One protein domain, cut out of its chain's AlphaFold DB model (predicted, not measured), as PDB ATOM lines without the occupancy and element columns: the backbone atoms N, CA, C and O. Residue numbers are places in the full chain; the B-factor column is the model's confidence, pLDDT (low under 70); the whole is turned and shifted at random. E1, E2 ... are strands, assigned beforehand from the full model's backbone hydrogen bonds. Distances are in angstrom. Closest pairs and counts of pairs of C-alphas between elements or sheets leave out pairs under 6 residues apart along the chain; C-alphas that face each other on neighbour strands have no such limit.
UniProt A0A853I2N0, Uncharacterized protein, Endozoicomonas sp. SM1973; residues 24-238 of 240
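What this domain is: This is residues 24 to 238 of the 240 residues of an uncharacterized protein of Endozoicomonas sp. SM1973 (UniProt A0A853I2N0). Three lobes, each a small sandwich of six strands, stand round a core where the long strands E3, E9 and E15 come together; the lobes hold E1 to E6, E7 to E12 and E13 to E18. Each of three sheets runs from one lobe into the next, giving three strands to each. The printed part has 215 residues with 18 named strands, E1 to E18 in order along the chain, and no named helix: all strand. The sheets, all antiparallel, run E1 E6 E3 E16 E17 E14, E2 E5 E4 E9 E12 E7 and E8 E11 E10 E15 E18 E13. The whole is compact and rounded, with a radius of gyration of the C-alphas of 15.8 A and spans of 41 by 40 by 35 A.

Where its parts are: E1, residues 24 to 28, begins at C-alpha 24 (44.757, -50.250, -34.925). Then come E2, 34 to 38; E3, 42 to 50, 24.1 A long; E4, 59 to 65; E5, 68 to 74; and E6, 81 to 88, 23.9 A. Next are E7, 97 to 102; E8, 109 to 113; E9, 117 to 125, 24.0 A, beginning at C-alpha 117 (25.691, -48.159, -21.818); E10, 134 to 140; E11, 143 to 149; and E12, 156 to 163, 23.8 A. Last are E13, 172 to 177; E14, 183 to 187; E15, 191 to 199, 24.2 A; E16, 208 to 214; E17, 217 to 223; and E18, 230 to 237, 23.7 A, ending at C-alpha 237 (37.231, -41.031, -20.853).

How they stand to each other: The three strongly twisted sheets form a stack of sheets, face to face in turn. In the first, E1 and E14 are edge strands; N 25 of E1 and O 84 of E6 are 2.8 A apart, and N 211 of E16 and O 47 of E3 are 2.8 A apart. In the second, E4 and E5 are a hairpin, with N 59 and O 74 at 2.8 A; E4 is antiparallel to E9 at 126 degrees, with N 62 and O 122 at 2.7 A. In the third, E10 is antiparallel to E15 at 121 degrees, with N 135 and O 198 at 2.9 A. Between sheets, the closest C-alphas of E3 and E9 are Tyr 45 and Ser 122, 5.0 A; of E3 and E15, Thr 47 and Leu 195, 5.5 A; of E9 and E15, Phe 120 and Phe 194, 5.8 A. E2 and E13 are apart.

The domain as a whole: The C-alphas farthest apart, those of Arg 76 and Ile 168, are 44.2 A apart. The printed part has no cut, and no link is long. Mean pLDDT of the printed part is 93.1; residues 89 to 94 and 165 to 169 are under 70.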
ATOM      1  N   GLU A  24      45.580 -50.335 -33.727       95.12
ATOM      2  CA  GLU A  24      44.757 -50.250 -34.925       95.12
ATOM      3  C   GLU A  24      44.933 -51.476 -35.826       95.12
ATOM      4  O   GLU A  24      46.034 -52.004 -35.996       95.12
ATOM      5  N   TYR A  25      43.827 -51.896 -36.429       98.12
ATOM      6  CA  TYR A  25      43.734 -52.973 -37.400       98.12
ATOM      7  C   TYR A  25      43.160 -52.433 -38.705       98.12
ATOM      8  O   TYR A  25      42.305 -51.547 -38.697       98.12
ATOM      9  N   GLN A  26      43.601 -52.998 -39.828       98.38
ATOM     10  CA  GLN A  26      43.110 -52.641 -41.154       98.38
ATOM     11  C   GLN A  26      42.778 -53.896 -41.953       98.38
ATOM     12  O   GLN A  26      43.578 -54.826 -42.032       98.38
ATOM     13  N   TRP A  27      41.632 -53.872 -42.623       98.50
ATOM     14  CA  TRP A  27      41.226 -54.895 -43.577       98.50
ATOM     15  C   TRP A  27      40.897 -54.266 -44.933       98.50
ATOM     16  O   TRP A  27      40.527 -53.095 -45.040       98.50
ATOM     17  N   THR A  28      41.078 -55.031 -46.003       97.75
ATOM     18  CA  THR A  28      40.717 -54.642 -47.371       97.75
ATOM     19  C   THR A  28      40.280 -55.891 -48.125       97.75
ATOM     20  O   THR A  28      40.804 -56.977 -47.865       97.75
ATOM     21  N   GLN A  29      39.332 -55.728 -49.047       96.56
ATOM     22  CA  GLN A  29      38.808 -56.774 -49.920       96.56
ATOM     23  C   GLN A  29      39.925 -57.667 -50.484       96.56
ATOM     24  O   GLN A  29      40.994 -57.195 -50.875       96.56
ATOM     25  N   GLY A  30      39.655 -58.974 -50.521       95.62
ATOM     26  CA  GLY A  30      40.579 -59.991 -51.022       95.62
ATOM     27  C   GLY A  30      41.596 -60.471 -49.985       95.62
ATOM     28  O   GLY A  30      42.325 -61.421 -50.253       95.62
ATOM     29  N   ARG A  31      41.640 -59.859 -48.793       97.44
ATOM     30  CA  ARG A  31      42.449 -60.340 -47.666       97.44
ATOM     31  C   ARG A  31      41.616 -61.150 -46.683       97.44
ATOM     32  O   ARG A  31      40.428 -60.883 -46.493       97.44
ATOM     33  N   TYR A  32      42.277 -62.085 -46.005       98.00
ATOM     34  CA  TYR A  32      41.705 -62.769 -44.851       98.00
ATOM     35  C   TYR A  32      41.342 -61.779 -43.737       98.00
ATOM     36  O   TYR A  32      41.972 -60.723 -43.577       98.00
ATOM     37  N   GLU A  33      40.318 -62.147 -42.972       98.44
ATOM     38  CA  GLU A  33      39.912 -61.462 -41.747       98.44
ATOM     39  C   GLU A  33      41.101 -61.276 -40.788       98.44
ATOM     40  O   GLU A  33      42.005 -62.108 -40.706       98.44
ATOM     41  N   GLN A  34      41.126 -60.147 -40.087       98.50
ATOM     42  CA  GLN A  34      42.181 -59.805 -39.138       98.50
ATOM     43  C   GLN A  34      41.729 -60.159 -37.726       98.50
ATOM     44  O   GLN A  34      40.813 -59.524 -37.208       98.50
ATOM     45  N   GLU A  35      42.374 -61.140 -37.093       98.12
ATOM     46  CA  GLU A  35      42.173 -61.416 -35.668       98.12
ATOM     47  C   GLU A  35      42.674 -60.228 -34.837       98.12
ATOM     48  O   GLU A  35      43.822 -59.798 -34.968       98.12
ATOM     49  N   MET A  36      41.814 -59.702 -33.967       97.31
ATOM     50  CA  MET A  36      42.105 -58.511 -33.169       97.31
ATOM     51  C   MET A  36      42.283 -58.791 -31.672       97.31
ATOM     52  O   MET A  36      42.589 -57.881 -30.900       97.31
ATOM     53  N   GLY A  37      42.118 -60.051 -31.263       94.38
ATOM     54  CA  GLY A  37      42.335 -60.521 -29.897       94.38
ATOM     55  C   GLY A  37      41.116 -61.203 -29.282       94.38
ATOM     56  O   GLY A  37      40.040 -61.288 -29.874       94.38
ATOM     57  N   LEU A  38      41.294 -61.710 -28.064       92.62
ATOM     58  CA  LEU A  38      40.253 -62.422 -27.323       92.62
ATOM     59  C   LEU A  38      39.146 -61.463 -26.873       92.62
ATOM     60  O   LEU A  38      39.423 -60.435 -26.249       92.62
ATOM     61  N   ALA A  39      37.892 -61.842 -27.116       91.25
ATOM     62  CA  ALA A  39      36.709 -61.097 -26.693       91.25
ATOM     63  C   ALA A  39      36.547 -61.059 -25.167       91.25
ATOM     64  O   ALA A  39      35.942 -60.138 -24.628       91.25
ATOM     65  N   ALA A  40      37.147 -62.019 -24.457       87.62
ATOM     66  CA  ALA A  40      37.184 -62.030 -22.999       87.62
ATOM     67  C   ALA A  40      37.918 -60.814 -22.404       87.62
ATOM     68  O   ALA A  40      37.572 -60.372 -21.310       87.62
ATOM     69  N   PHE A  41      38.904 -60.268 -23.127       86.62
ATOM     70  CA  PHE A  41      39.795 -59.214 -22.633       86.62
ATOM     71  C   PHE A  41      39.677 -57.903 -23.394       86.62
ATOM     72  O   PHE A  41      40.272 -56.917 -22.975       86.62
ATOM     73  N   ASN A  42      38.937 -57.868 -24.499       89.44
ATOM     74  CA  ASN A  42      38.899 -56.716 -25.387       89.44
ATOM     75  C   ASN A  42      37.470 -56.353 -25.756       89.44
ATOM     76  O   ASN A  42      36.578 -57.194 -25.753       89.44
ATOM     77  N   VAL A  43      37.284 -55.098 -26.132       90.38
ATOM     78  CA  VAL A  43      36.130 -54.627 -26.887       90.38
ATOM     79  C   VAL A  43      36.683 -53.988 -28.148       90.38
ATOM     80  O   VAL A  43      37.485 -53.058 -28.065       90.38
ATOM     81  N   CYS A  44      36.278 -54.497 -29.308       94.69
ATOM     82  CA  CYS A  44      36.732 -53.980 -30.591       94.69
ATOM     83  C   CYS A  44      35.578 -53.353 -31.368       94.69
ATOM     84  O   CYS A  44      34.434 -53.812 -31.290       94.69
ATOM     85  N   TYR A  45      35.885 -52.302 -32.119       96.06
ATOM     86  CA  TYR A  45      34.895 -51.467 -32.790       96.06
ATOM     87  C   TYR A  45      35.446 -50.870 -34.080       96.06
ATOM     88  O   TYR A  45      36.660 -50.765 -34.266       96.06
ATOM     89  N   LEU A  46      34.540 -50.479 -34.973       98.25
ATOM     90  CA  LEU A  46      34.894 -49.889 -36.255       98.25
ATOM     91  C   LEU A  46      35.325 -48.429 -36.055       98.25
ATOM     92  O   LEU A  46      34.639 -47.648 -35.390       98.25
ATOM     93  N   THR A  47      36.455 -48.053 -36.642       98.44
ATOM     94  CA  THR A  47      36.978 -46.680 -36.616       98.44
ATOM     95  C   THR A  47      36.944 -46.008 -37.975       98.44
ATOM     96  O   THR A  47      37.058 -44.789 -38.039       98.44
ATOM     97  N   GLY A  48      36.740 -46.750 -39.060       98.25
ATOM     98  CA  GLY A  48      36.581 -46.163 -40.382       98.25
ATOM     99  C   GLY A  48      36.190 -47.167 -41.452       98.25
ATOM    100  O   GLY A  48      36.343 -48.376 -41.271       98.25
ATOM    101  N   ILE A  49      35.743 -46.638 -42.585       98.19
ATOM    102  CA  ILE A  49      35.450 -47.389 -43.809       98.19
ATOM    103  C   ILE A  49      36.072 -46.692 -45.013       98.19
ATOM    104  O   ILE A  49      36.320 -45.484 -44.981       98.19
ATOM    105  N   LYS A  50      36.311 -47.460 -46.071       97.31
ATOM    106  CA  LYS A  50      36.802 -46.966 -47.353       97.31
ATOM    107  C   LYS A  50      36.266 -47.772 -48.527       97.31
ATOM    108  O   LYS A  50      35.969 -48.955 -48.365       97.31
ATOM    109  N   GLY A  51      36.277 -47.158 -49.702       96.38
ATOM    110  CA  GLY A  51      36.031 -47.807 -50.984       96.38
ATOM    111  C   GLY A  51      34.640 -47.550 -51.551       96.38
ATOM    112  O   GLY A  51      33.908 -46.700 -51.057       96.38
ATOM    113  N   VAL A  52      34.305 -48.299 -52.602       96.06
ATOM    114  CA  VAL A  52      33.038 -48.178 -53.334       96.06
ATOM    115  C   VAL A  52      31.990 -49.101 -52.710       96.06
ATOM    116  O   VAL A  52      32.205 -50.309 -52.641       96.06
ATOM    117  N   PHE A  53      30.855 -48.551 -52.289       95.88
ATOM    118  CA  PHE A  53      29.744 -49.289 -51.687       95.88
ATOM    119  C   PHE A  53      28.497 -49.180 -52.574       95.88
ATOM    120  O   PHE A  53      27.743 -48.213 -52.463       95.88
ATOM    121  N   GLU A  54      28.288 -50.161 -53.460       94.38
ATOM    122  CA  GLU A  54      27.213 -50.134 -54.473       94.38
ATOM    123  C   GLU A  54      26.008 -51.020 -54.136       94.38
ATOM    124  O   GLU A  54      24.966 -50.888 -54.773       94.38
ATOM    125  N   SER A  55      26.136 -51.938 -53.172       94.81
ATOM    126  CA  SER A  55      25.075 -52.869 -52.786       94.81
ATOM    127  C   SER A  55      25.208 -53.348 -51.336       94.81
ATOM    128  O   SER A  55      26.206 -53.112 -50.654       94.81
ATOM    129  N   ARG A  56      24.221 -54.123 -50.866       93.81
ATOM    130  CA  ARG A  56      24.278 -54.867 -49.585       93.81
ATOM    131  C   ARG A  56      25.451 -55.854 -49.472       93.81
ATOM    132  O   ARG A  56      25.731 -56.327 -48.376       93.81
ATOM    133  N   ASN A  57      26.128 -56.184 -50.574       95.94
ATOM    134  CA  ASN A  57      27.239 -57.140 -50.570       95.94
ATOM    135  C   ASN A  57      28.597 -56.504 -50.241       95.94
ATOM    136  O   ASN A  57      29.568 -57.236 -50.050       95.94
ATOM    137  N   GLU A  58      28.672 -55.175 -50.163       97.69
ATOM    138  CA  GLU A  58      29.848 -54.440 -49.714       97.69
ATOM    139  C   GLU A  58      29.739 -54.235 -48.203       97.69
ATOM    140  O   GLU A  58      28.963 -53.413 -47.728       97.69
ATOM    141  N   ILE A  59      30.489 -55.031 -47.448       98.06
ATOM    142  CA  ILE A  59      30.404 -55.159 -45.995       98.06
ATOM    143  C   ILE A  59      31.783 -54.903 -45.401       98.06
ATOM    144  O   ILE A  59      32.775 -55.491 -45.833       98.06
ATOM    145  N   VAL A  60      31.833 -54.101 -44.341       98.62
ATOM    146  CA  VAL A  60      32.986 -53.980 -43.446       98.62
ATOM    147  C   VAL A  60      32.484 -54.135 -42.020       98.62
ATOM    148  O   VAL A  60      31.601 -53.393 -41.584       98.62
ATOM    149  N   ARG A  61      33.027 -55.101 -41.277       98.50
ATOM    150  CA  ARG A  61      32.504 -55.459 -39.961       98.50
ATOM    151  C   ARG A  61      33.580 -55.955 -39.002       98.50
ATOM    152  O   ARG A  61      34.444 -56.755 -39.343       98.50
ATOM    153  N   VAL A  62      33.433 -55.514 -37.763       98.44
ATOM    154  CA  VAL A  62      33.975 -56.104 -36.549       98.44
ATOM    155  C   VAL A  62      32.950 -57.080 -35.973       98.44
ATOM    156  O   VAL A  62      31.830 -56.695 -35.629       98.44
ATOM    157  N   TYR A  63      33.319 -58.350 -35.859       97.25
ATOM    158  CA  TYR A  63      32.458 -59.402 -35.317       97.25
ATOM    159  C   TYR A  63      33.231 -60.325 -34.381       97.25
ATOM    160  O   TYR A  63      34.461 -60.335 -34.364       97.25
ATOM    161  N   GLN A  64      32.487 -61.078 -33.574       95.25
ATOM    162  CA  GLN A  64      33.045 -62.123 -32.729       95.25
ATOM    163  C   GLN A  64      32.847 -63.488 -33.388       95.25
ATOM    164  O   GLN A  64      31.761 -63.782 -33.885       95.25
ATOM    165  N   ASN A  65      33.879 -64.323 -33.357       96.19
ATOM    166  CA  ASN A  65      33.822 -65.727 -33.749       96.19
ATOM    167  C   ASN A  65      34.722 -66.533 -32.800       96.19
ATOM    168  O   ASN A  65      35.840 -66.111 -32.515       96.19
ATOM    169  N   ASN A  66      34.239 -67.654 -32.260       95.94
ATOM    170  CA  ASN A  66      35.000 -68.519 -31.342       95.94
ATOM    171  C   ASN A  66      35.735 -67.765 -30.209       95.94
ATOM    172  O   ASN A  66      36.903 -68.023 -29.920       95.94
ATOM    173  N   GLY A  67      35.065 -66.791 -29.580       92.81
ATOM    174  CA  GLY A  67      35.621 -66.019 -28.460       92.81
ATOM    175  C   GLY A  67      36.708 -65.003 -28.835       92.81
ATOM    176  O   GLY A  67      37.363 -64.459 -27.945       92.81
ATOM    177  N   LYS A  68      36.905 -64.721 -30.124       95.81
ATOM    178  CA  LYS A  68      37.859 -63.736 -30.647       95.81
ATOM    179  C   LYS A  68      37.145 -62.674 -31.472       95.81
ATOM    180  O   LYS A  68      36.110 -62.947 -32.076       95.81
ATOM    181  N   TYR A  69      37.701 -61.469 -31.495       97.19
ATOM    182  CA  TYR A  69      37.276 -60.409 -32.400       97.19
ATOM    183  C   TYR A  69      38.008 -60.501 -33.733       97.19
ATOM    184  O   TYR A  69      39.214 -60.748 -33.766       97.19
ATOM    185  N   TYR A  70      37.285 -60.210 -34.808       98.56
ATOM    186  CA  TYR A  70      37.806 -60.144 -36.166       98.56
ATOM    187  C   TYR A  70      37.354 -58.862 -36.849       98.56
ATOM    188  O   TYR A  70      36.214 -58.441 -36.661       98.56
ATOM    189  N   LEU A  71      38.238 -58.248 -37.636       98.81
ATOM    190  CA  LEU A  71      37.886 -57.232 -38.627       98.81
ATOM    191  C   LEU A  71      37.927 -57.880 -40.010       98.81
ATOM    192  O   LEU A  71      38.969 -58.366 -40.451       98.81
ATOM    193  N   GLY A  72      36.800 -57.854 -40.706       98.62
ATOM    194  CA  GLY A  72      36.662 -58.446 -42.026       98.62
ATOM    195  C   GLY A  72      35.497 -57.846 -42.793       98.62
ATOM    196  O   GLY A  72      34.963 -56.794 -42.437       98.62
ATOM    197  N   GLY A  73      35.103 -58.525 -43.860       97.75
ATOM    198  CA  GLY A  73      34.055 -58.047 -44.737       97.75
ATOM    199  C   GLY A  73      33.920 -58.879 -46.003       97.75
ATOM    200  O   GLY A  73      34.635 -59.858 -46.211       97.75
ATOM    201  N   ALA A  74      33.008 -58.449 -46.861       97.62
ATOM    202  CA  ALA A  74      32.806 -58.984 -48.198       97.62
ATOM    203  C   ALA A  74      32.645 -57.810 -49.162       97.62
ATOM    204  O   ALA A  74      32.231 -56.731 -48.755       97.62
ATOM    205  N   SER A  75      33.033 -57.978 -50.419       97.19
ATOM    206  CA  SER A  75      32.803 -56.963 -51.446       97.19
ATOM    207  C   SER A  75      33.035 -57.567 -52.822       97.19
ATOM    208  O   SER A  75      33.957 -58.377 -52.992       97.19
ATOM    209  N   ARG A  76      32.246 -57.142 -53.812       95.19
ATOM    210  CA  ARG A  76      32.551 -57.358 -55.238       95.19
ATOM    211  C   ARG A  76      33.216 -56.137 -55.881       95.19
ATOM    212  O   ARG A  76      33.719 -56.241 -56.994       95.19
ATOM    213  N   GLN A  77      33.285 -55.030 -55.152       94.31
ATOM    214  CA  GLN A  77      33.876 -53.761 -55.559       94.31
ATOM    215  C   GLN A  77      35.326 -53.617 -55.119       94.31
ATOM    216  O   GLN A  77      35.686 -53.981 -53.997       94.31
ATOM    217  N   GLN A  78      36.143 -53.003 -55.973       90.00
ATOM    218  CA  GLN A  78      37.543 -52.740 -55.660       90.00
ATOM    219  C   GLN A  78      37.697 -51.710 -54.537       90.00
ATOM    220  O   GLN A  78      37.031 -50.677 -54.492       90.00
ATOM    221  N   GLY A  79      38.649 -51.974 -53.643       93.38
ATOM    222  CA  GLY A  79      39.089 -51.005 -52.641       93.38
ATOM    223  C   GLY A  79      38.210 -50.906 -51.396       93.38
ATOM    224  O   GLY A  79      38.545 -50.110 -50.519       93.38
ATOM    225  N   VAL A  80      37.156 -51.720 -51.268       97.94
ATOM    226  CA  VAL A  80      36.375 -51.800 -50.024       97.94
ATOM    227  C   VAL A  80      37.253 -52.285 -48.879       97.94
ATOM    228  O   VAL A  80      38.022 -53.240 -49.013       97.94
ATOM    229  N   GLY A  81      37.156 -51.616 -47.742       98.38
ATOM    230  CA  GLY A  81      37.920 -51.954 -46.554       98.38
ATOM    231  C   GLY A  81      37.564 -51.061 -45.381       98.38
ATOM    232  O   GLY A  81      36.698 -50.194 -45.466       98.38
ATOM    233  N   GLY A  82      38.273 -51.240 -44.278       98.31
ATOM    234  CA  GLY A  82      38.090 -50.373 -43.129       98.31
ATOM    235  C   GLY A  82      39.123 -50.586 -42.050       98.31
ATOM    236  O   GLY A  82      40.087 -51.342 -42.212       98.31
ATOM    237  N   TRP A  83      38.890 -49.880 -40.954       98.69
ATOM    238  CA  TRP A  83      39.771 -49.837 -39.802       98.69
ATOM    239  C   TRP A  83      38.988 -50.122 -38.534       98.69
ATOM    240  O   TRP A  83      37.806 -49.786 -38.425       98.69
ATOM    241  N   ALA A  84      39.667 -50.733 -37.576       98.44
ATOM    242  CA  ALA A  84      39.130 -50.998 -36.257       98.44
ATOM    243  C   ALA A  84      40.197 -50.786 -35.190       98.44
ATOM    244  O   ALA A  84      41.397 -50.811 -35.467       98.44
ATOM    245  N   MET A  85      39.744 -50.609 -33.958       96.69
ATOM    246  CA  MET A  85      40.600 -50.590 -32.778       96.69
ATOM    247  C   MET A  85      40.014 -51.499 -31.709       96.69
ATOM    248  O   MET A  85      38.805 -51.741 -31.679       96.69
ATOM    249  N   CYS A  86      40.886 -51.981 -30.831       93.00
ATOM    250  CA  CYS A  86      40.500 -52.713 -29.635       93.00
ATOM    251  C   CYS A  86      40.988 -51.984 -28.395       93.00
ATOM    252  O   CYS A  86      42.095 -51.447 -28.360       93.00
ATOM    253  N   VAL A  87      40.159 -52.019 -27.363       87.12
ATOM    254  CA  VAL A  87      40.484 -51.516 -26.033       87.12
ATOM    255  C   VAL A  87      40.329 -52.646 -25.031       87.12
ATOM    256  O   VAL A  87      39.398 -53.449 -25.135       87.12
ATOM    257  N   GLY A  88      41.241 -52.709 -24.061       83.38
ATOM    258  CA  GLY A  88      41.140 -53.662 -22.960       83.38
ATOM    259  C   GLY A  88      39.809 -53.493 -22.222       83.38
ATOM    260  O   GLY A  88      39.396 -52.373 -21.912       83.38
ATOM    261  N   SER A  89      39.121 -54.603 -21.968       66.88
ATOM    262  CA  SER A  89      37.824 -54.623 -21.300       66.88
ATOM    263  C   SER A  89      38.005 -54.436 -19.793       66.88
ATOM    264  O   SER A  89      38.068 -55.399 -19.037       66.88
ATOM    265  N   PHE A  90      38.030 -53.180 -19.341       62.62
ATOM    266  CA  PHE A  90      37.787 -52.833 -17.930       62.62
ATOM    267  C   PHE A  90      36.318 -53.063 -17.525       62.62
ATOM    268  O   PHE A  90      35.961 -53.000 -16.353       62.62
ATOM    269  N   TYR A  91      35.452 -53.331 -18.506       56.03
ATOM    270  CA  TYR A  91      33.997 -53.374 -18.373       56.03
ATOM    271  C   TYR A  91      33.433 -54.787 -18.143       56.03
ATOM    272  O   TYR A  91      32.217 -54.939 -18.024       56.03
ATOM    273  N   GLY A  92      34.298 -55.808 -18.073       53.09
ATOM    274  CA  GLY A  92      33.904 -57.216 -18.071       53.09
ATOM    275  C   GLY A  92      33.295 -57.610 -19.421       53.09
ATOM    276  O   GLY A  92      32.297 -57.044 -19.867       53.09
ATOM    277  N   SER A  93      33.871 -58.600 -20.105       54.88
ATOM    278  CA  SER A  93      33.347 -59.087 -21.399       54.88
ATOM    279  C   SER A  93      31.888 -59.574 -21.352       54.88
ATOM    280  O   SER A  93      31.255 -59.727 -22.393       54.88
ATOM    281  N   SER A  94      31.315 -59.746 -20.158       59.28
ATOM    282  CA  SER A  94      29.953 -60.222 -19.917       59.28
ATOM    283  C   SER A  94      28.828 -59.224 -20.234       59.28
ATOM    284  O   SER A  94      27.675 -59.536 -19.956       59.28
ATOM    285  N   SER A  95      29.109 -58.031 -20.774       74.50
ATOM    286  CA  SER A  95      28.068 -57.023 -21.067       74.50
ATOM    287  C   SER A  95      28.017 -56.521 -22.513       74.50
ATOM    288  O   SER A  95      27.391 -55.494 -22.777       74.50
ATOM    289  N   PHE A  96      28.659 -57.221 -23.454       88.00
ATOM    290  CA  PHE A  96      28.557 -56.873 -24.869       88.00
ATOM    291  C   PHE A  96      27.210 -57.317 -25.450       88.00
ATOM    292  O   PHE A  96      26.918 -58.511 -25.510       88.00
ATOM    293  N   THR A  97      26.429 -56.361 -25.947       93.38
ATOM    294  CA  THR A  97      25.186 -56.632 -26.680       93.38
ATOM    295  C   THR A  97      25.319 -56.128 -28.110       93.38
ATOM    296  O   THR A  97      25.643 -54.958 -28.333       93.38
ATOM    297  N   ALA A  98      25.075 -57.010 -29.079       96.00
ATOM    298  CA  ALA A  98      25.110 -56.681 -30.499       96.00
ATOM    299  C   ALA A  98      23.719 -56.303 -31.014       96.00
ATOM    300  O   ALA A  98      22.719 -56.917 -30.647       96.00
ATOM    301  N   PHE A  99      23.683 -55.328 -31.916       98.31
ATOM    302  CA  PHE A  99      22.475 -54.868 -32.586       98.31
ATOM    303  C   PHE A  99      22.708 -54.788 -34.091       98.31
ATOM    304  O   PHE A  99      23.834 -54.583 -34.550       98.31
ATOM    305  N   ASN A 100      21.629 -54.936 -34.848       98.50
ATOM    306  CA  ASN A 100      21.605 -54.784 -36.294       98.50
ATOM    307  C   ASN A 100      20.442 -53.874 -36.688       98.50
ATOM    308  O   ASN A 100      19.423 -53.820 -35.996       98.50
ATOM    309  N   TRP A 101      20.622 -53.135 -37.773       98.38
ATOM    310  CA  TRP A 101      19.603 -52.293 -38.374       98.38
ATOM    311  C   TRP A 101      19.649 -52.458 -39.888       98.38
ATOM    312  O   TRP A 101      20.728 -52.398 -40.480       98.38
ATOM    313  N   LEU A 102      18.474 -52.607 -40.494       97.81
ATOM    314  CA  LEU A 102      18.274 -52.617 -41.939       97.81
ATOM    315  C   LEU A 102      17.398 -51.434 -42.336       97.81
ATOM    316  O   LEU A 102      16.328 -51.246 -41.757       97.81
ATOM    317  N   SER A 103      17.769 -50.685 -43.375       96.94
ATOM    318  CA  SER A 103      16.952 -49.549 -43.828       96.94
ATOM    319  C   SER A 103      15.546 -49.951 -44.282       96.94
ATOM    320  O   SER A 103      14.604 -49.171 -44.162       96.94
ATOM    321  N   SER A 104      15.368 -51.201 -44.716       95.50
ATOM    322  CA  SER A 104      14.078 -51.766 -45.121       95.50
ATOM    323  C   SER A 104      13.101 -52.037 -43.968       95.50
ATOM    324  O   SER A 104      11.940 -52.329 -44.233       95.50
ATOM    325  N   GLN A 105      13.523 -51.967 -42.700       96.00
ATOM    326  CA  GLN A 105      12.668 -52.345 -41.563       96.00
ATOM    327  C   GLN A 105      11.721 -51.223 -41.075       96.00
ATOM    328  O   GLN A 105      10.979 -51.420 -40.118       96.00
ATOM    329  N   GLY A 106      11.744 -50.039 -41.704       90.12
ATOM    330  CA  GLY A 106      10.790 -48.946 -41.453       90.12
ATOM    331  C   GLY A 106      11.072 -48.058 -40.230       90.12
ATOM    332  O   GLY A 106      10.350 -47.090 -40.006       90.12
ATOM    333  N   GLY A 107      12.122 -48.339 -39.452       95.06
ATOM    334  CA  GLY A 107      12.507 -47.540 -38.285       95.06
ATOM    335  C   GLY A 107      13.880 -47.908 -37.720       95.06
ATOM    336  O   GLY A 107      14.505 -48.886 -38.137       95.06
ATOM    337  N   GLY A 108      14.368 -47.108 -36.770       97.75
ATOM    338  CA  GLY A 108      15.615 -47.389 -36.057       97.75
ATOM    339  C   GLY A 108      15.484 -48.585 -35.108       97.75
ATOM    340  O   GLY A 108      14.436 -48.802 -34.504       97.75
ATOM    341  N   THR A 109      16.561 -49.344 -34.941       98.44
ATOM    342  CA  THR A 109      16.663 -50.407 -33.938       98.44
ATOM    343  C   THR A 109      16.917 -49.777 -32.576       98.44
ATOM    344  O   THR A 109      18.008 -49.263 -32.314       98.44
ATOM    345  N   GLN A 110      15.921 -49.822 -31.691       98.06
ATOM    346  CA  GLN A 110      16.120 -49.459 -30.292       98.06
ATOM    347  C   GLN A 110      17.086 -50.450 -29.633       98.06
ATOM    348  O   GLN A 110      16.899 -51.663 -29.697       98.06
ATOM    349  N   MET A 111      18.128 -49.917 -29.003       97.69
ATOM    350  CA  MET A 111      19.179 -50.682 -28.342       97.69
ATOM    351  C   MET A 111      19.003 -50.616 -26.815       97.69
ATOM    352  O   MET A 111      17.892 -50.614 -26.285       97.69
ATOM    353  N   VAL A 112      20.114 -50.568 -26.086       95.81
ATOM    354  CA  VAL A 112      20.169 -50.493 -24.623       95.81
ATOM    355  C   VAL A 112      19.952 -49.068 -24.082       95.81
ATOM    356  O   VAL A 112      20.102 -48.087 -24.822       95.81
ATOM    357  N   PRO A 113      19.658 -48.919 -22.773       94.06
ATOM    358  CA  PRO A 113      19.504 -47.608 -22.164       94.06
ATOM    359  C   PRO A 113      20.775 -46.751 -22.259       94.06
ATOM    360  O   PRO A 113      21.879 -47.167 -21.899       94.06
ATOM    361  N   SER A 114      20.596 -45.514 -22.710       91.38
ATOM    362  CA  SER A 114      21.665 -44.548 -22.983       91.38
ATOM    363  C   SER A 114      22.437 -44.087 -21.748       91.38
ATOM    364  O   SER A 114      23.600 -43.696 -21.838       91.38
ATOM    365  N   ASN A 115      21.809 -44.163 -20.576       87.50
ATOM    366  CA  ASN A 115      22.401 -43.775 -19.299       87.50
ATOM    367  C   ASN A 115      23.310 -44.852 -18.681       87.50
ATOM    368  O   ASN A 115      24.116 -44.528 -17.813       87.50
ATOM    369  N   THR A 116      23.206 -46.108 -19.120       87.88
ATOM    370  CA  THR A 116      23.941 -47.250 -18.537       87.88
ATOM    371  C   THR A 116      24.901 -47.914 -19.511       87.88
ATOM    372  O   THR A 116      25.670 -48.777 -19.103       87.88
ATOM    373  N   HIS A 117      24.873 -47.534 -20.787       90.62
ATOM    374  CA  HIS A 117      25.691 -48.159 -21.818       90.62
ATOM    375  C   HIS A 117      26.366 -47.125 -22.712       90.62
ATOM    376  O   HIS A 117      25.944 -45.967 -22.825       90.62
ATOM    377  N   ARG A 118      27.423 -47.568 -23.380       89.69
ATOM    378  CA  ARG A 118      28.025 -46.873 -24.517       89.69
ATOM    379  C   ARG A 118      27.923 -47.790 -25.723       89.69
ATOM    380  O   ARG A 118      28.242 -48.970 -25.614       89.69
ATOM    381  N   CYS A 119      27.445 -47.242 -26.833       94.31
ATOM    382  CA  CYS A 119      27.285 -47.961 -28.087       94.31
ATOM    383  C   CYS A 119      28.194 -47.358 -29.155       94.31
ATOM    384  O   CYS A 119      28.483 -46.162 -29.118       94.31
ATOM    385  N   PHE A 120      28.631 -48.183 -30.094       95.69
ATOM    386  CA  PHE A 120      29.535 -47.821 -31.180       95.69
ATOM    387  C   PHE A 120      29.215 -48.649 -32.421       95.69
ATOM    388  O   PHE A 120      28.668 -49.752 -32.314       95.69
ATOM    389  N   LEU A 121      29.562 -48.130 -33.599       98.44
ATOM    390  CA  LEU A 121      29.433 -48.899 -34.831       98.44
ATOM    391  C   LEU A 121      30.424 -50.067 -34.817       98.44
ATOM    392  O   LEU A 121      31.612 -49.911 -34.529       98.44
ATOM    393  N   SER A 122      29.915 -51.253 -35.122       98.25
ATOM    394  CA  SER A 122      30.707 -52.465 -35.316       98.25
ATOM    395  C   SER A 122      30.680 -52.931 -36.763       98.25
ATOM    396  O   SER A 122      31.501 -53.751 -37.133       98.25
ATOM    397  N   GLY A 123      29.818 -52.395 -37.622       98.31
ATOM    398  CA  GLY A 123      29.896 -52.669 -39.049       98.31
ATOM    399  C   GLY A 123      28.967 -51.797 -39.871       98.31
ATOM    400  O   GLY A 123      27.995 -51.249 -39.350       98.31
ATOM    401  N   LEU A 124      29.268 -51.719 -41.159       98.25
ATOM    402  CA  LEU A 124      28.495 -51.016 -42.173       98.25
ATOM    403  C   LEU A 124      28.436 -51.878 -43.431       98.25
ATOM    404  O   LEU A 124      29.423 -52.526 -43.793       98.25
ATOM    405  N   ALA A 125      27.280 -51.876 -44.078       97.75
ATOM    406  CA  ALA A 125      27.085 -52.465 -45.385       97.75
ATOM    407  C   ALA A 125      26.024 -51.701 -46.175       97.75
ATOM    408  O   ALA A 125      25.253 -50.924 -45.602       97.75
ATOM    409  N   GLY A 126      25.963 -51.948 -47.480       95.00
ATOM    410  CA  GLY A 126      24.914 -51.385 -48.317       95.00
ATOM    411  C   GLY A 126      25.358 -50.286 -49.251       95.00
ATOM    412  O   GLY A 126      26.451 -49.744 -49.129       95.00
ATOM    413  N   ALA A 127      24.462 -49.946 -50.173       94.38
ATOM    414  CA  ALA A 127      24.713 -48.943 -51.186       94.38
ATOM    415  C   ALA A 127      24.588 -47.519 -50.625       94.38
ATOM    416  O   ALA A 127      23.480 -47.037 -50.365       94.38
ATOM    417  N   PHE A 128      25.726 -46.839 -50.487       94.69
ATOM    418  CA  PHE A 128      25.802 -45.409 -50.185       94.69
ATOM    419  C   PHE A 128      25.750 -44.629 -51.507       94.69
ATOM    420  O   PHE A 128      26.765 -44.151 -52.015       94.69
ATOM    421  N   ASN A 129      24.552 -44.534 -52.083       92.44
ATOM    422  CA  ASN A 129      24.272 -44.006 -53.418       92.44
ATOM    423  C   ASN A 129      23.993 -42.497 -53.449       92.44
ATOM    424  O   ASN A 129      24.051 -41.880 -54.519       92.44
ATOM    425  N   SER A 130      23.700 -41.882 -52.304       94.19
ATOM    426  CA  SER A 130      23.358 -40.466 -52.198       94.19
ATOM    427  C   SER A 130      24.164 -39.739 -51.122       94.19
ATOM    428  O   SER A 130      24.644 -40.326 -50.158       94.19
ATOM    429  N   SER A 131      24.262 -38.412 -51.235       93.94
ATOM    430  CA  SER A 131      24.842 -37.574 -50.174       93.94
ATOM    431  C   SER A 131      23.989 -37.527 -48.898       93.94
ATOM    432  O   SER A 131      24.430 -36.983 -47.885       93.94
ATOM    433  N   GLN A 132      22.765 -38.065 -48.933       94.81
ATOM    434  CA  GLN A 132      21.869 -38.152 -47.780       94.81
ATOM    435  C   GLN A 132      21.896 -39.521 -47.103       94.81
ATOM    436  O   GLN A 132      21.387 -39.627 -45.989       94.81
ATOM    437  N   ASP A 133      22.508 -40.523 -47.739       96.88
ATOM    438  CA  ASP A 133      22.651 -41.857 -47.171       96.88
ATOM    439  C   ASP A 133      23.516 -41.779 -45.920       96.88
ATOM    440  O   ASP A 133      24.627 -41.249 -45.932       96.88
ATOM    441  N   GLN A 134      22.965 -42.256 -44.816       97.44
ATOM    442  CA  GLN A 134      23.526 -42.101 -43.493       97.44
ATOM    443  C   GLN A 134      23.225 -43.331 -42.660       97.44
ATOM    444  O   GLN A 134      22.085 -43.780 -42.588       97.44
ATOM    445  N   VAL A 135      24.235 -43.776 -41.924       98.31
ATOM    446  CA  VAL A 135      24.083 -44.617 -40.741       98.31
ATOM    447  C   VAL A 135      24.490 -43.802 -39.519       98.31
ATOM    448  O   VAL A 135      25.435 -43.006 -39.558       98.31
ATOM    449  N   SER A 136      23.764 -43.974 -38.420       98.25
ATOM    450  CA  SER A 136      24.028 -43.279 -37.166       98.25
ATOM    451  C   SER A 136      23.556 -44.060 -35.942       98.25
ATOM    452  O   SER A 136      22.563 -44.786 -35.980       98.25
ATOM    453  N   ILE A 137      24.261 -43.867 -34.830       98.25
ATOM    454  CA  ILE A 137      23.795 -44.208 -33.489       98.25
ATOM    455  C   ILE A 137      23.363 -42.908 -32.819       98.25
ATOM    456  O   ILE A 137      24.186 -42.034 -32.565       98.25
ATOM    457  N   ASN A 138      22.073 -42.785 -32.516       96.56
ATOM    458  CA  ASN A 138      21.507 -41.596 -31.885       96.56
ATOM    459  C   ASN A 138      20.954 -41.922 -30.503       96.56
ATOM    460  O   ASN A 138      20.531 -43.044 -30.220       96.56
ATOM    461  N   ARG A 139      20.925 -40.915 -29.631       94.25
ATOM    462  CA  ARG A 139      20.209 -40.998 -28.360       94.25
ATOM    463  C   ARG A 139      18.778 -40.512 -28.569       94.25
ATOM    464  O   ARG A 139      18.576 -39.350 -28.903       94.25
ATOM    465  N   MET A 140      17.798 -41.381 -28.342       95.19
ATOM    466  CA  MET A 140      16.375 -41.032 -28.368       95.19
ATOM    467  C   MET A 140      15.773 -41.317 -26.997       95.19
ATOM    468  O   MET A 140      15.735 -42.462 -26.541       95.19
ATOM    469  N   SER A 141      15.328 -40.260 -26.317       92.81
ATOM    470  CA  SER A 141      14.855 -40.332 -24.931       92.81
ATOM    471  C   SER A 141      15.910 -40.982 -24.018       92.81
ATOM    472  O   SER A 141      17.000 -40.432 -23.837       92.81
ATOM    473  N   ASN A 142      15.624 -42.164 -23.460       93.31
ATOM    474  CA  ASN A 142      16.558 -42.904 -22.614       93.31
ATOM    475  C   ASN A 142      17.228 -44.090 -23.325       93.31
ATOM    476  O   ASN A 142      17.927 -44.851 -22.665       93.31
ATOM    477  N   SER A 143      17.093 -44.246 -24.639       96.00
ATOM    478  CA  SER A 143      17.656 -45.384 -25.374       96.00
ATOM    479  C   SER A 143      18.677 -44.933 -26.408       96.00
ATOM    480  O   SER A 143      18.555 -43.865 -27.012       96.00
ATOM    481  N   TRP A 144      19.693 -45.763 -26.627       97.12
ATOM    482  CA  TRP A 144      20.440 -45.698 -27.874       97.12
ATOM    483  C   TRP A 144      19.587 -46.284 -29.001       97.12
ATOM    484  O   TRP A 144      18.858 -47.250 -28.786       97.12
ATOM    485  N   VAL A 145      19.677 -45.711 -30.195       98.38
ATOM    486  CA  VAL A 145      18.979 -46.180 -31.393       98.38
ATOM    487  C   VAL A 145      19.984 -46.249 -32.531       98.38
ATOM    488  O   VAL A 145      20.626 -45.248 -32.846       98.38
ATOM    489  N   LEU A 146      20.137 -47.430 -33.128       98.75
ATOM    490  CA  LEU A 146      20.891 -47.615 -34.364       98.75
ATOM    491  C   LEU A 146      19.936 -47.414 -35.536       98.75
ATOM    492  O   LEU A 146      18.898 -48.066 -35.609       98.75
ATOM    493  N   GLY A 147      20.270 -46.514 -36.446       98.19
ATOM    494  CA  GLY A 147      19.419 -46.229 -37.587       98.19
ATOM    495  C   GLY A 147      20.142 -45.447 -38.662       98.19
ATOM    496  O   GLY A 147      21.367 -45.341 -38.674       98.19
ATOM    497  N   GLY A 148      19.365 -44.859 -39.552       96.81
ATOM    498  CA  GLY A 148      19.907 -44.141 -40.682       96.81
ATOM    499  C   GLY A 148      18.832 -43.456 -41.500       96.81
ATOM    500  O   GLY A 148      17.637 -43.647 -41.270       96.81
ATOM    501  N   ASN A 149      19.285 -42.661 -42.455       96.19
ATOM    502  CA  ASN A 149      18.452 -42.087 -43.495       96.19
ATOM    503  C   ASN A 149      19.005 -42.565 -44.829       96.19
ATOM    504  O   ASN A 149      20.214 -42.535 -45.024       96.19
ATOM    505  N   THR A 150      18.152 -43.024 -45.731       94.81
ATOM    506  CA  THR A 150      18.599 -43.425 -47.058       94.81
ATOM    507  C   THR A 150      17.435 -43.482 -48.024       94.81
ATOM    508  O   THR A 150      16.299 -43.768 -47.642       94.81
ATOM    509  N   THR A 151      17.726 -43.196 -49.288       89.12
ATOM    510  CA  THR A 151      16.788 -43.427 -50.386       89.12
ATOM    511  C   THR A 151      16.863 -44.861 -50.910       89.12
ATOM    512  O   THR A 151      15.940 -45.300 -51.594       89.12
ATOM    513  N   SER A 152      17.926 -45.604 -50.582       83.88
ATOM    514  CA  SER A 152      18.090 -47.012 -50.926       83.88
ATOM    515  C   SER A 152      17.581 -47.892 -49.780       83.88
ATOM    516  O   SER A 152      17.908 -47.715 -48.607       83.88
ATOM    517  N   GLN A 153      16.797 -48.922 -50.085       90.06
ATOM    518  CA  GLN A 153      16.484 -49.960 -49.097       90.06
ATOM    519  C   GLN A 153      17.670 -50.923 -48.932       90.06
ATOM    520  O   GLN A 153      17.478 -52.124 -48.782       90.06
ATOM    521  N   GLU A 154      18.906 -50.427 -49.015       94.69
ATOM    522  CA  GLU A 154      20.109 -51.251 -49.078       94.69
ATOM    523  C   GLU A 154      21.103 -51.010 -47.953       94.69
ATOM    524  O   GLU A 154      22.010 -51.817 -47.808       94.69
ATOM    525  N   LEU A 155      20.931 -49.979 -47.124       97.19
ATOM    526  CA  LEU A 155      21.823 -49.779 -45.986       97.19
ATOM    527  C   LEU A 155      21.567 -50.786 -44.867       97.19
ATOM    528  O   LEU A 155      20.430 -51.044 -44.459       97.19
ATOM    529  N   GLU A 156      22.667 -51.293 -44.330       97.94
ATOM    530  CA  GLU A 156      22.713 -52.151 -43.163       97.94
ATOM    531  C   GLU A 156      23.816 -51.676 -42.216       97.94
ATOM    532  O   GLU A 156      24.885 -51.212 -42.620       97.94
ATOM    533  N   ALA A 157      23.552 -51.788 -40.919       98.44
ATOM    534  CA  ALA A 157      24.505 -51.415 -39.896       98.44
ATOM    535  C   ALA A 157      24.508 -52.411 -38.746       98.44
ATOM    536  O   ALA A 157      23.484 -52.999 -38.391       98.44
ATOM    537  N   TRP A 158      25.665 -52.528 -38.104       98.62
ATOM    538  CA  TRP A 158      25.812 -53.239 -36.844       98.62
ATOM    539  C   TRP A 158      26.376 -52.304 -35.788       98.62
ATOM    540  O   TRP A 158      27.248 -51.474 -36.063       98.62
ATOM    541  N   ALA A 159      25.889 -52.467 -34.565       98.38
ATOM    542  CA  ALA A 159      26.415 -51.783 -33.400       98.38
ATOM    543  C   ALA A 159      26.741 -52.780 -32.294       98.38
ATOM    544  O   ALA A 159      26.133 -53.846 -32.176       98.38
ATOM    545  N   GLY A 160      27.722 -52.414 -31.481       95.56
ATOM    546  CA  GLY A 160      28.014 -53.057 -30.213       95.56
ATOM    547  C   GLY A 160      27.760 -52.079 -29.080       95.56
ATOM    548  O   GLY A 160      28.062 -50.893 -29.211       95.56
ATOM    549  N   CYS A 161      27.217 -52.568 -27.974       93.94
ATOM    550  CA  CYS A 161      27.045 -51.787 -26.760       93.94
ATOM    551  C   CYS A 161      27.695 -52.496 -25.581       93.94
ATOM    552  O   CYS A 161      27.575 -53.710 -25.449       93.94
ATOM    553  N   VAL A 162      28.347 -51.727 -24.715       89.19
ATOM    554  CA  VAL A 162      28.949 -52.214 -23.470       89.19
ATOM    555  C   VAL A 162      28.357 -51.465 -22.292       89.19
ATOM    556  O   VAL A 162      28.065 -50.264 -22.392       89.19
ATOM    557  N   LYS A 163      28.154 -52.165 -21.174       87.31
ATOM    558  CA  LYS A 163      27.691 -51.523 -19.946       87.31
ATOM    559  C   LYS A 163      28.773 -50.569 -19.468       87.31
ATOM    560  O   LYS A 163      29.920 -50.951 -19.288       87.31
ATOM    561  N   ASN A 164      28.389 -49.323 -19.247       78.56
ATOM    562  CA  ASN A 164      29.234 -48.328 -18.626       78.56
ATOM    563  C   ASN A 164      28.845 -48.240 -17.139       78.56
ATOM    564  O   ASN A 164      27.795 -47.670 -16.837       78.56
ATOM    565  N   PRO A 165      29.637 -48.806 -16.203       62.88
ATOM    566  CA  PRO A 165      29.337 -48.799 -14.774       62.88
ATOM    567  C   PRO A 165      29.286 -47.387 -14.185       62.88
ATOM    568  O   PRO A 165      28.765 -47.208 -13.090       62.88
ATOM    569  N   LEU A 166      29.787 -46.382 -14.906       66.06
ATOM    570  CA  LEU A 166      29.870 -45.009 -14.439       66.06
ATOM    571  C   LEU A 166      29.109 -44.089 -15.400       66.06
ATOM    572  O   LEU A 166      29.618 -43.589 -16.405       66.06
ATOM    573  N   SER A 167      27.841 -43.867 -15.058       57.75
ATOM    574  CA  SER A 167      26.895 -42.995 -15.768       57.75
ATOM    575  C   SER A 167      27.297 -41.512 -15.781       57.75
ATOM    576  O   SER A 167      26.690 -40.727 -16.507       57.75
ATOM    577  N   ILE A 168      28.330 -41.134 -15.023       62.16
ATOM    578  CA  ILE A 168      28.792 -39.754 -14.816       62.16
ATOM    579  C   ILE A 168      29.769 -39.237 -15.881       62.16
ATOM    580  O   ILE A 168      30.100 -38.054 -15.876       62.16
ATOM    581  N   PHE A 169      30.251 -40.085 -16.795       66.75
ATOM    582  CA  PHE A 169      31.229 -39.625 -17.779       66.75
ATOM    583  C   PHE A 169      30.590 -38.828 -18.903       66.75
ATOM    584  O   PHE A 169      29.762 -39.343 -19.666       66.75
ATOM    585  N   TRP A 170      31.048 -37.585 -19.017       80.31
ATOM    586  CA  TRP A 170      30.797 -36.725 -20.157       80.31
ATOM    587  C   TRP A 170      31.303 -37.383 -21.447       80.31
ATOM    588  O   TRP A 170      32.243 -38.185 -21.458       80.31
ATOM    589  N   THR A 171      30.643 -37.052 -22.548       89.31
ATOM    590  CA  THR A 171      31.045 -37.449 -23.897       89.31
ATOM    591  C   THR A 171      31.286 -36.197 -24.718       89.31
ATOM    592  O   THR A 171      30.517 -35.243 -24.611       89.31
ATOM    593  N   GLN A 172      32.323 -36.207 -25.546       94.62
ATOM    594  CA  GLN A 172      32.551 -35.163 -26.541       94.62
ATOM    595  C   GLN A 172      32.223 -35.708 -27.925       94.62
ATOM    596  O   GLN A 172      32.646 -36.809 -28.275       94.62
ATOM    597  N   THR A 173      31.470 -34.928 -28.692       96.94
ATOM    598  CA  THR A 173      31.101 -35.254 -30.067       96.94
ATOM    599  C   THR A 173      31.922 -34.395 -31.011       96.94
ATOM    600  O   THR A 173      31.989 -33.178 -30.851       96.94
ATOM    601  N   PHE A 174      32.520 -35.032 -32.007       98.31
ATOM    602  CA  PHE A 174      33.336 -34.394 -33.028       98.31
ATOM    603  C   PHE A 174      32.775 -34.746 -34.395       98.31
ATOM    604  O   PHE A 174      32.475 -35.910 -34.654       98.31
ATOM    605  N   THR A 175      32.663 -33.760 -35.278       98.44
ATOM    606  CA  THR A 175      32.160 -33.971 -36.636       98.44
ATOM    607  C   THR A 175      33.174 -33.451 -37.635       98.44
ATOM    608  O   THR A 175      33.670 -32.336 -37.503       98.44
ATOM    609  N   TRP A 176      33.463 -34.270 -38.638       98.44
ATOM    610  CA  TRP A 176      34.259 -33.897 -39.796       98.44
ATOM    611  C   TRP A 176      33.361 -33.845 -41.032       98.44
ATOM    612  O   TRP A 176      32.480 -34.691 -41.204       98.44
ATOM    613  N   HIS A 177      33.612 -32.871 -41.902       97.06
ATOM    614  CA  HIS A 177      32.929 -32.701 -43.181       97.06
ATOM    615  C   HIS A 177      33.947 -32.669 -44.320       97.06
ATOM    616  O   HIS A 177      35.064 -32.180 -44.145       97.06
ATOM    617  N   HIS A 178      33.542 -33.129 -45.505       94.50
ATOM    618  CA  HIS A 178      34.349 -33.025 -46.721       94.50
ATOM    619  C   HIS A 178      34.910 -31.610 -46.927       94.50
ATOM    620  O   HIS A 178      34.229 -30.614 -46.691       94.50
ATOM    621  N   GLY A 179      36.181 -31.542 -47.328       93.62
ATOM    622  CA  GLY A 179      36.923 -30.292 -47.505       93.62
ATOM    623  C   GLY A 179      37.426 -29.646 -46.209       93.62
ATOM    624  O   GLY A 179      38.238 -28.726 -46.280       93.62
ATOM    625  N   SER A 180      37.005 -30.124 -45.033       96.44
ATOM    626  CA  SER A 180      37.504 -29.613 -43.750       96.44
ATOM    627  C   SER A 180      38.877 -30.201 -43.405       96.44
ATOM    628  O   SER A 180      39.148 -31.360 -43.749       96.44
ATOM    629  N   PRO A 181      39.731 -29.458 -42.673       97.62
ATOM    630  CA  PRO A 181      40.931 -30.035 -42.080       97.62
ATOM    631  C   PRO A 181      40.568 -31.179 -41.126       97.62
ATOM    632  O   PRO A 181      39.427 -31.317 -40.680       97.62
ATOM    633  N   GLU A 182      41.556 -32.010 -40.807       98.31
ATOM    634  CA  GLU A 182      41.368 -33.092 -39.844       98.31
ATOM    635  C   GLU A 182      40.950 -32.548 -38.470       98.31
ATOM    636  O   GLU A 182      41.467 -31.530 -38.003       98.31
ATOM    637  N   VAL A 183      40.037 -33.248 -37.795       98.56
ATOM    638  CA  VAL A 183      39.547 -32.859 -36.470       98.56
ATOM    639  C   VAL A 183      40.371 -33.574 -35.410       98.56
ATOM    640  O   VAL A 183      40.218 -34.777 -35.193       98.56
ATOM    641  N   VAL A 184      41.245 -32.829 -34.734       98.44
ATOM    642  CA  VAL A 184      41.966 -33.320 -33.554       98.44
ATOM    643  C   VAL A 184      40.986 -33.408 -32.387       98.44
ATOM    644  O   VAL A 184      40.367 -32.413 -32.021       98.44
ATOM    645  N   MET A 185      40.849 -34.601 -31.811       97.94
ATOM    646  CA  MET A 185      39.896 -34.886 -30.741       97.94
ATOM    647  C   MET A 185      40.598 -34.845 -29.377       97.94
ATOM    648  O   MET A 185      40.997 -33.785 -28.902       97.94
ATOM    649  N   THR A 186      40.793 -36.000 -28.745       95.88
ATOM    650  CA  THR A 186      41.321 -36.132 -27.378       95.88
ATOM    651  C   THR A 186      42.555 -37.043 -27.337       95.88
ATOM    652  O   THR A 186      42.930 -37.642 -28.348       95.88
ATOM    653  N   ASN A 187      43.229 -37.107 -26.187       94.19
ATOM    654  CA  ASN A 187      44.405 -37.945 -25.961       94.19
ATOM    655  C   ASN A 187      44.039 -39.434 -26.055       94.19
ATOM    656  O   ASN A 187      43.104 -39.891 -25.395       94.19
ATOM    657  N   ALA A 188      44.790 -40.189 -26.856       92.31
ATOM    658  CA  ALA A 188      44.563 -41.614 -27.075       92.31
ATOM    659  C   ALA A 188      44.848 -42.481 -25.838       92.31
ATOM    660  O   ALA A 188      44.341 -43.597 -25.751       92.31
ATOM    661  N   ASN A 189      45.617 -41.967 -24.874       88.31
ATOM    662  CA  ASN A 189      45.924 -42.678 -23.632       88.31
ATOM    663  C   ASN A 189      44.774 -42.599 -22.612       88.31
ATOM    664  O   ASN A 189      44.550 -43.546 -21.862       88.31
ATOM    665  N   ASP A 190      44.014 -41.500 -22.627       87.81
ATOM    666  CA  ASP A 190      43.052 -41.165 -21.564       87.81
ATOM    667  C   ASP A 190      41.593 -41.351 -21.998       87.81
ATOM    668  O   ASP A 190      40.655 -41.089 -21.242       87.81
ATOM    669  N   SER A 191      41.366 -41.752 -23.247       90.31
ATOM    670  CA  SER A 191      40.033 -41.784 -23.834       90.31
ATOM    671  C   SER A 191      39.856 -42.910 -24.839       90.31
ATOM    672  O   SER A 191      40.800 -43.580 -25.251       90.31
ATOM    673  N   MET A 192      38.608 -43.112 -25.235       90.50
ATOM    674  CA  MET A 192      38.220 -43.973 -26.340       90.50
ATOM    675  C   MET A 192      37.303 -43.168 -27.249       90.50
ATOM    676  O   MET A 192      36.352 -42.552 -26.762       90.50
ATOM    677  N   CYS A 193      37.581 -43.175 -28.549       94.44
ATOM    678  CA  CYS A 193      36.768 -42.509 -29.560       94.44
ATOM    679  C   CYS A 193      36.207 -43.535 -30.539       94.44
ATOM    680  O   CYS A 193      36.958 -44.332 -31.102       94.44
ATOM    681  N   PHE A 194      34.896 -43.485 -30.762       93.94
ATOM    682  CA  PHE A 194      34.169 -44.424 -31.608       93.94
ATOM    683  C   PHE A 194      33.483 -43.697 -32.754       93.94
ATOM    684  O   PHE A 194      32.997 -42.577 -32.581       93.94
ATOM    685  N   LEU A 195      33.375 -44.363 -33.902       97.00
ATOM    686  CA  LEU A 195      32.568 -43.871 -35.007       97.00
ATOM    687  C   LEU A 195      31.082 -44.022 -34.651       97.00
ATOM    688  O   LEU A 195      30.626 -45.101 -34.261       97.00
ATOM    689  N   HIS A 196      30.337 -42.924 -34.748       97.31
ATOM    690  CA  HIS A 196      28.915 -42.838 -34.395       97.31
ATOM    691  C   HIS A 196      28.028 -42.575 -35.596       97.31
ATOM    692  O   HIS A 196      26.907 -43.072 -35.631       97.31
ATOM    693  N   SER A 197      28.517 -41.830 -36.585       98.25
ATOM    694  CA  SER A 197      27.804 -41.630 -37.841       98.25
ATOM    695  C   SER A 197      28.756 -41.621 -39.022       98.25
ATOM    696  O   SER A 197      29.852 -41.066 -38.939       98.25
ATOM    697  N   VAL A 198      28.288 -42.198 -40.124       98.19
ATOM    698  CA  VAL A 198      28.860 -42.038 -41.459       98.19
ATOM    699  C   VAL A 198      27.731 -41.620 -42.385       98.19
ATOM    700  O   VAL A 198      26.680 -42.259 -42.399       98.19
ATOM    701  N   LYS A 199      27.941 -40.538 -43.129       97.62
ATOM    702  CA  LYS A 199      26.978 -39.998 -44.085       97.62
ATOM    703  C   LYS A 199      27.682 -39.650 -45.379       97.62
ATOM    704  O   LYS A 199      28.716 -38.997 -45.313       97.62
ATOM    705  N   GLY A 200      27.080 -39.968 -46.514       95.69
ATOM    706  CA  GLY A 200      27.515 -39.512 -47.826       95.69
ATOM    707  C   GLY A 200      27.613 -40.639 -48.843       95.69
ATOM    708  O   GLY A 200      27.413 -41.801 -48.508       95.69
ATOM    709  N   LYS A 201      27.935 -40.276 -50.086       95.31
ATOM    710  CA  LYS A 201      28.104 -41.224 -51.187       95.31
ATOM    711  C   LYS A 201      29.518 -41.811 -51.167       95.31
ATOM    712  O   LYS A 201      30.471 -41.038 -51.097       95.31
ATOM    713  N   PHE A 202      29.639 -43.134 -51.260       94.88
ATOM    714  CA  PHE A 202      30.920 -43.846 -51.347       94.88
ATOM    715  C   PHE A 202      31.012 -44.538 -52.711       94.88
ATOM    716  O   PHE A 202      30.662 -45.711 -52.843       94.88
ATOM    717  N   ASP A 203      31.424 -43.791 -53.739       93.56
ATOM    718  CA  ASP A 203      31.458 -44.258 -55.133       93.56
ATOM    719  C   ASP A 203      32.861 -44.273 -55.760       93.56
ATOM    720  O   ASP A 203      33.004 -44.608 -56.936       93.56
ATOM    721  N   ALA A 204      33.905 -43.974 -54.980       93.75
ATOM    722  CA  ALA A 204      35.296 -44.099 -55.399       93.75
ATOM    723  C   ALA A 204      36.135 -44.975 -54.452       93.75
ATOM    724  O   ALA A 204      35.974 -44.987 -53.236       93.75
ATOM    725  N   PHE A 205      37.123 -45.690 -55.002       91.56
ATOM    726  CA  PHE A 205      37.980 -46.601 -54.223       91.56
ATOM    727  C   PHE A 205      38.865 -45.892 -53.175       91.56
ATOM    728  O   PHE A 205      39.435 -46.535 -52.286       91.56
ATOM    729  N   TYR A 206      39.016 -44.573 -53.305       91.25
ATOM    730  CA  TYR A 206      39.768 -43.696 -52.409       91.25
ATOM    731  C   TYR A 206      38.867 -42.861 -51.493       91.25
ATOM    732  O   TYR A 206      39.394 -42.066 -50.720       91.25
ATOM    733  N   ASP A 207      37.549 -43.058 -51.540       95.31
ATOM    734  CA  ASP A 207      36.621 -42.471 -50.580       95.31
ATOM    735  C   ASP A 207      36.812 -43.147 -49.216       95.31
ATOM    736  O   ASP A 207      36.784 -44.378 -49.125       95.31
ATOM    737  N   TRP A 208      37.050 -42.380 -48.150       97.25
ATOM    738  CA  TRP A 208      37.198 -42.926 -46.797       97.25
ATOM    739  C   TRP A 208      36.901 -41.916 -45.694       97.25
ATOM    740  O   TRP A 208      37.225 -40.739 -45.810       97.25
ATOM    741  N   VAL A 209      36.360 -42.401 -44.577       98.19
ATOM    742  CA  VAL A 209      36.340 -41.695 -43.285       98.19
ATOM    743  C   VAL A 209      36.980 -42.579 -42.231       98.19
ATOM    744  O   VAL A 209      36.806 -43.801 -42.252       98.19
ATOM    745  N   ARG A 210      37.728 -41.980 -41.303       98.25
ATOM    746  CA  ARG A 210      38.449 -42.730 -40.278       98.25
ATOM    747  C   ARG A 210      38.764 -41.895 -39.043       98.25
ATOM    748  O   ARG A 210      39.128 -40.727 -39.132       98.25
ATOM    749  N   ILE A 211      38.709 -42.563 -37.896       98.44
ATOM    750  CA  ILE A 211      39.369 -42.178 -36.653       98.44
ATOM    751  C   ILE A 211      40.738 -42.869 -36.610       98.44
ATOM    752  O   ILE A 211      40.814 -44.097 -36.657       98.44
ATOM    753  N   ALA A 212      41.812 -42.091 -36.529       97.69
ATOM    754  CA  ALA A 212      43.191 -42.572 -36.420       97.69
ATOM    755  C   ALA A 212      43.867 -41.997 -35.168       97.69
ATOM    756  O   ALA A 212      43.386 -41.023 -34.594       97.69
ATOM    757  N   ILE A 213      45.006 -42.565 -34.764       96.19
ATOM    758  CA  ILE A 213      45.871 -41.972 -33.734       96.19
ATOM    759  C   ILE A 213      47.045 -41.276 -34.429       96.19
ATOM    760  O   ILE A 213      47.793 -41.908 -35.174       96.19
ATOM    761  N   LYS A 214      47.220 -39.975 -34.181       96.62
ATOM    762  CA  LYS A 214      48.354 -39.175 -34.667       96.62
ATOM    763  C   LYS A 214      48.918 -38.355 -33.516       96.62
ATOM    764  O   LYS A 214      48.175 -37.645 -32.844       96.62
ATOM    765  N   ASN A 215      50.226 -38.453 -33.281       95.88
ATOM    766  CA  ASN A 215      50.919 -37.721 -32.211       95.88
ATOM    767  C   ASN A 215      50.241 -37.886 -30.832       95.88
ATOM    768  O   ASN A 215      50.018 -36.912 -30.117       95.88
ATOM    769  N   GLY A 216      49.844 -39.121 -30.496       93.94
ATOM    770  CA  GLY A 216      49.181 -39.448 -29.226       93.94
ATOM    771  C   GLY A 216      47.735 -38.958 -29.095       93.94
ATOM    772  O   GLY A 216      47.152 -39.080 -28.023       93.94
ATOM    773  N   LYS A 217      47.125 -38.409 -30.151       96.56
ATOM    774  CA  LYS A 217      45.731 -37.942 -30.139       96.56
ATOM    775  C   LYS A 217      44.884 -38.696 -31.147       96.56
ATOM    776  O   LYS A 217      45.364 -39.055 -32.220       96.56
ATOM    777  N   PHE A 218      43.609 -38.878 -30.826       97.69
ATOM    778  CA  PHE A 218      42.625 -39.288 -31.815       97.69
ATOM    779  C   PHE A 218      42.369 -38.154 -32.809       97.69
ATOM    780  O   PHE A 218      42.234 -36.991 -32.425       97.69
ATOM    781  N   VAL A 219      42.269 -38.507 -34.084       98.50
ATOM    782  CA  VAL A 219      42.010 -37.589 -35.191       98.50
ATOM    783  C   VAL A 219      40.921 -38.184 -36.072       98.50
ATOM    784  O   VAL A 219      41.054 -39.324 -36.513       98.50
ATOM    785  N   LEU A 220      39.854 -37.425 -36.319       98.69
ATOM    786  CA  LEU A 220      38.804 -37.774 -37.275       98.69
ATOM    787  C   LEU A 220      39.072 -37.057 -38.600       98.69
ATOM    788  O   LEU A 220      39.168 -35.829 -38.641       98.69
ATOM    789  N   SER A 221      39.179 -37.816 -39.683       98.38
ATOM    790  CA  SER A 221      39.377 -37.263 -41.021       98.38
ATOM    791  C   SER A 221      38.764 -38.138 -42.108       98.38
ATOM    792  O   SER A 221      38.234 -39.221 -41.844       98.38
ATOM    793  N   GLY A 222      38.803 -37.636 -43.339       97.00
ATOM    794  CA  GLY A 222      38.351 -38.351 -44.518       97.00
ATOM    795  C   GLY A 222      38.926 -37.779 -45.807       97.00
ATOM    796  O   GLY A 222      39.522 -36.701 -45.821       97.00
ATOM    797  N   SER A 223      38.732 -38.499 -46.905       95.06
ATOM    798  CA  SER A 223      39.058 -38.055 -48.261       95.06
ATOM    799  C   SER A 223      37.970 -38.530 -49.204       95.06
ATOM    800  O   SER A 223      37.584 -39.691 -49.119       95.06
ATOM    801  N   PHE A 224      37.460 -37.638 -50.059       89.38
ATOM    802  CA  PHE A 224      36.389 -37.965 -51.001       89.38
ATOM    803  C   PHE A 224      36.519 -37.194 -52.298       89.38
ATOM    804  O   PHE A 224      36.901 -36.016 -52.292       89.38
ATOM    805  N   PHE A 225      36.116 -37.842 -53.392       84.56
ATOM    806  CA  PHE A 225      35.985 -37.175 -54.684       84.56
ATOM    807  C   PHE A 225      34.848 -36.146 -54.686       84.56
ATOM    808  O   PHE A 225      34.990 -35.051 -55.230       84.56
ATOM    809  N   ARG A 226      33.706 -36.496 -54.079       83.06
ATOM    810  CA  ARG A 226      32.470 -35.701 -54.123       83.06
ATOM    811  C   ARG A 226      32.155 -35.035 -52.779       83.06
ATOM    812  O   ARG A 226      32.477 -35.587 -51.726       83.06
ATOM    813  N   PRO A 227      31.471 -33.877 -52.796       87.69
ATOM    814  CA  PRO A 227      30.994 -33.233 -51.581       87.69
ATOM    815  C   PRO A 227      29.861 -34.017 -50.913       87.69
ATOM    816  O   PRO A 227      29.190 -34.848 -51.528       87.69
ATOM    817  N   GLY A 228      29.602 -33.687 -49.647       87.31
ATOM    818  CA  GLY A 228      28.471 -34.223 -48.885       87.31
ATOM    819  C   GLY A 228      28.805 -35.414 -47.993       87.31
ATOM    820  O   GLY A 228      27.906 -35.929 -47.332       87.31
ATOM    821  N   VAL A 229      30.076 -35.822 -47.932       94.50
ATOM    822  CA  VAL A 229      30.514 -36.825 -46.963       94.50
ATOM    823  C   VAL A 229      30.864 -36.185 -45.627       94.50
ATOM    824  O   VAL A 229      31.510 -35.137 -45.561       94.50
ATOM    825  N   SER A 230      30.415 -36.816 -44.549       97.44
ATOM    826  CA  SER A 230      30.735 -36.435 -43.182       97.44
ATOM    827  C   SER A 230      30.776 -37.655 -42.273       97.44
ATOM    828  O   SER A 230      30.130 -38.672 -42.539       97.44
ATOM    829  N   ALA A 231      31.506 -37.530 -41.176       98.31
ATOM    830  CA  ALA A 231      31.511 -38.516 -40.113       98.31
ATOM    831  C   ALA A 231      31.412 -37.826 -38.760       98.31
ATOM    832  O   ALA A 231      31.897 -36.708 -38.579       98.31
ATOM    833  N   THR A 232      30.817 -38.530 -37.804       98.56
ATOM    834  CA  THR A 232      30.753 -38.101 -36.411       98.56
ATOM    835  C   THR A 232      31.398 -39.159 -35.537       98.56
ATOM    836  O   THR A 232      31.074 -40.345 -35.637       98.56
ATOM    837  N   ALA A 233      32.295 -38.714 -34.667       98.12
ATOM    838  CA  ALA A 233      32.917 -39.511 -33.631       98.12
ATOM    839  C   ALA A 233      32.422 -39.061 -32.255       98.12
ATOM    840  O   ALA A 233      32.179 -37.876 -32.024       98.12
ATOM    841  N   VAL A 234      32.309 -40.009 -31.332       95.75
ATOM    842  CA  VAL A 234      32.035 -39.728 -29.922       95.75
ATOM    843  C   VAL A 234      33.170 -40.282 -29.084       95.75
ATOM    844  O   VAL A 234      33.518 -41.458 -29.200       95.75
ATOM    845  N   CYS A 235      33.731 -39.431 -28.233       94.38
ATOM    846  CA  CYS A 235      34.809 -39.775 -27.325       94.38
ATOM    847  C   CYS A 235      34.331 -39.773 -25.875       94.38
ATOM    848  O   CYS A 235      33.534 -38.925 -25.465       94.38
ATOM    849  N   THR A 236      34.847 -40.708 -25.084       89.19
ATOM    850  CA  THR A 236      34.587 -40.818 -23.645       89.19
ATOM    851  C   THR A 236      35.892 -41.133 -22.907       89.19
ATOM    852  O   THR A 236      36.758 -41.791 -23.490       89.19
ATOM    853  N   PRO A 237      36.073 -40.665 -21.660       87.38
ATOM    854  CA  PRO A 237      37.231 -41.031 -20.853       87.38
ATOM    855  C   PRO A 237      37.380 -42.550 -20.708       87.38
ATOM    856  O   PRO A 237      36.389 -43.273 -20.575       87.38
ATOM    857  N   ARG A 238      38.624 -43.032 -20.725       79.12
ATOM    858  CA  ARG A 238      38.953 -44.421 -20.408       79.12
ATOM    859  C   ARG A 238      38.968 -44.566 -18.889       79.12
ATOM    860  O   ARG A 238      39.551 -43.740 -18.192       79.12
TER     861      ARG A 238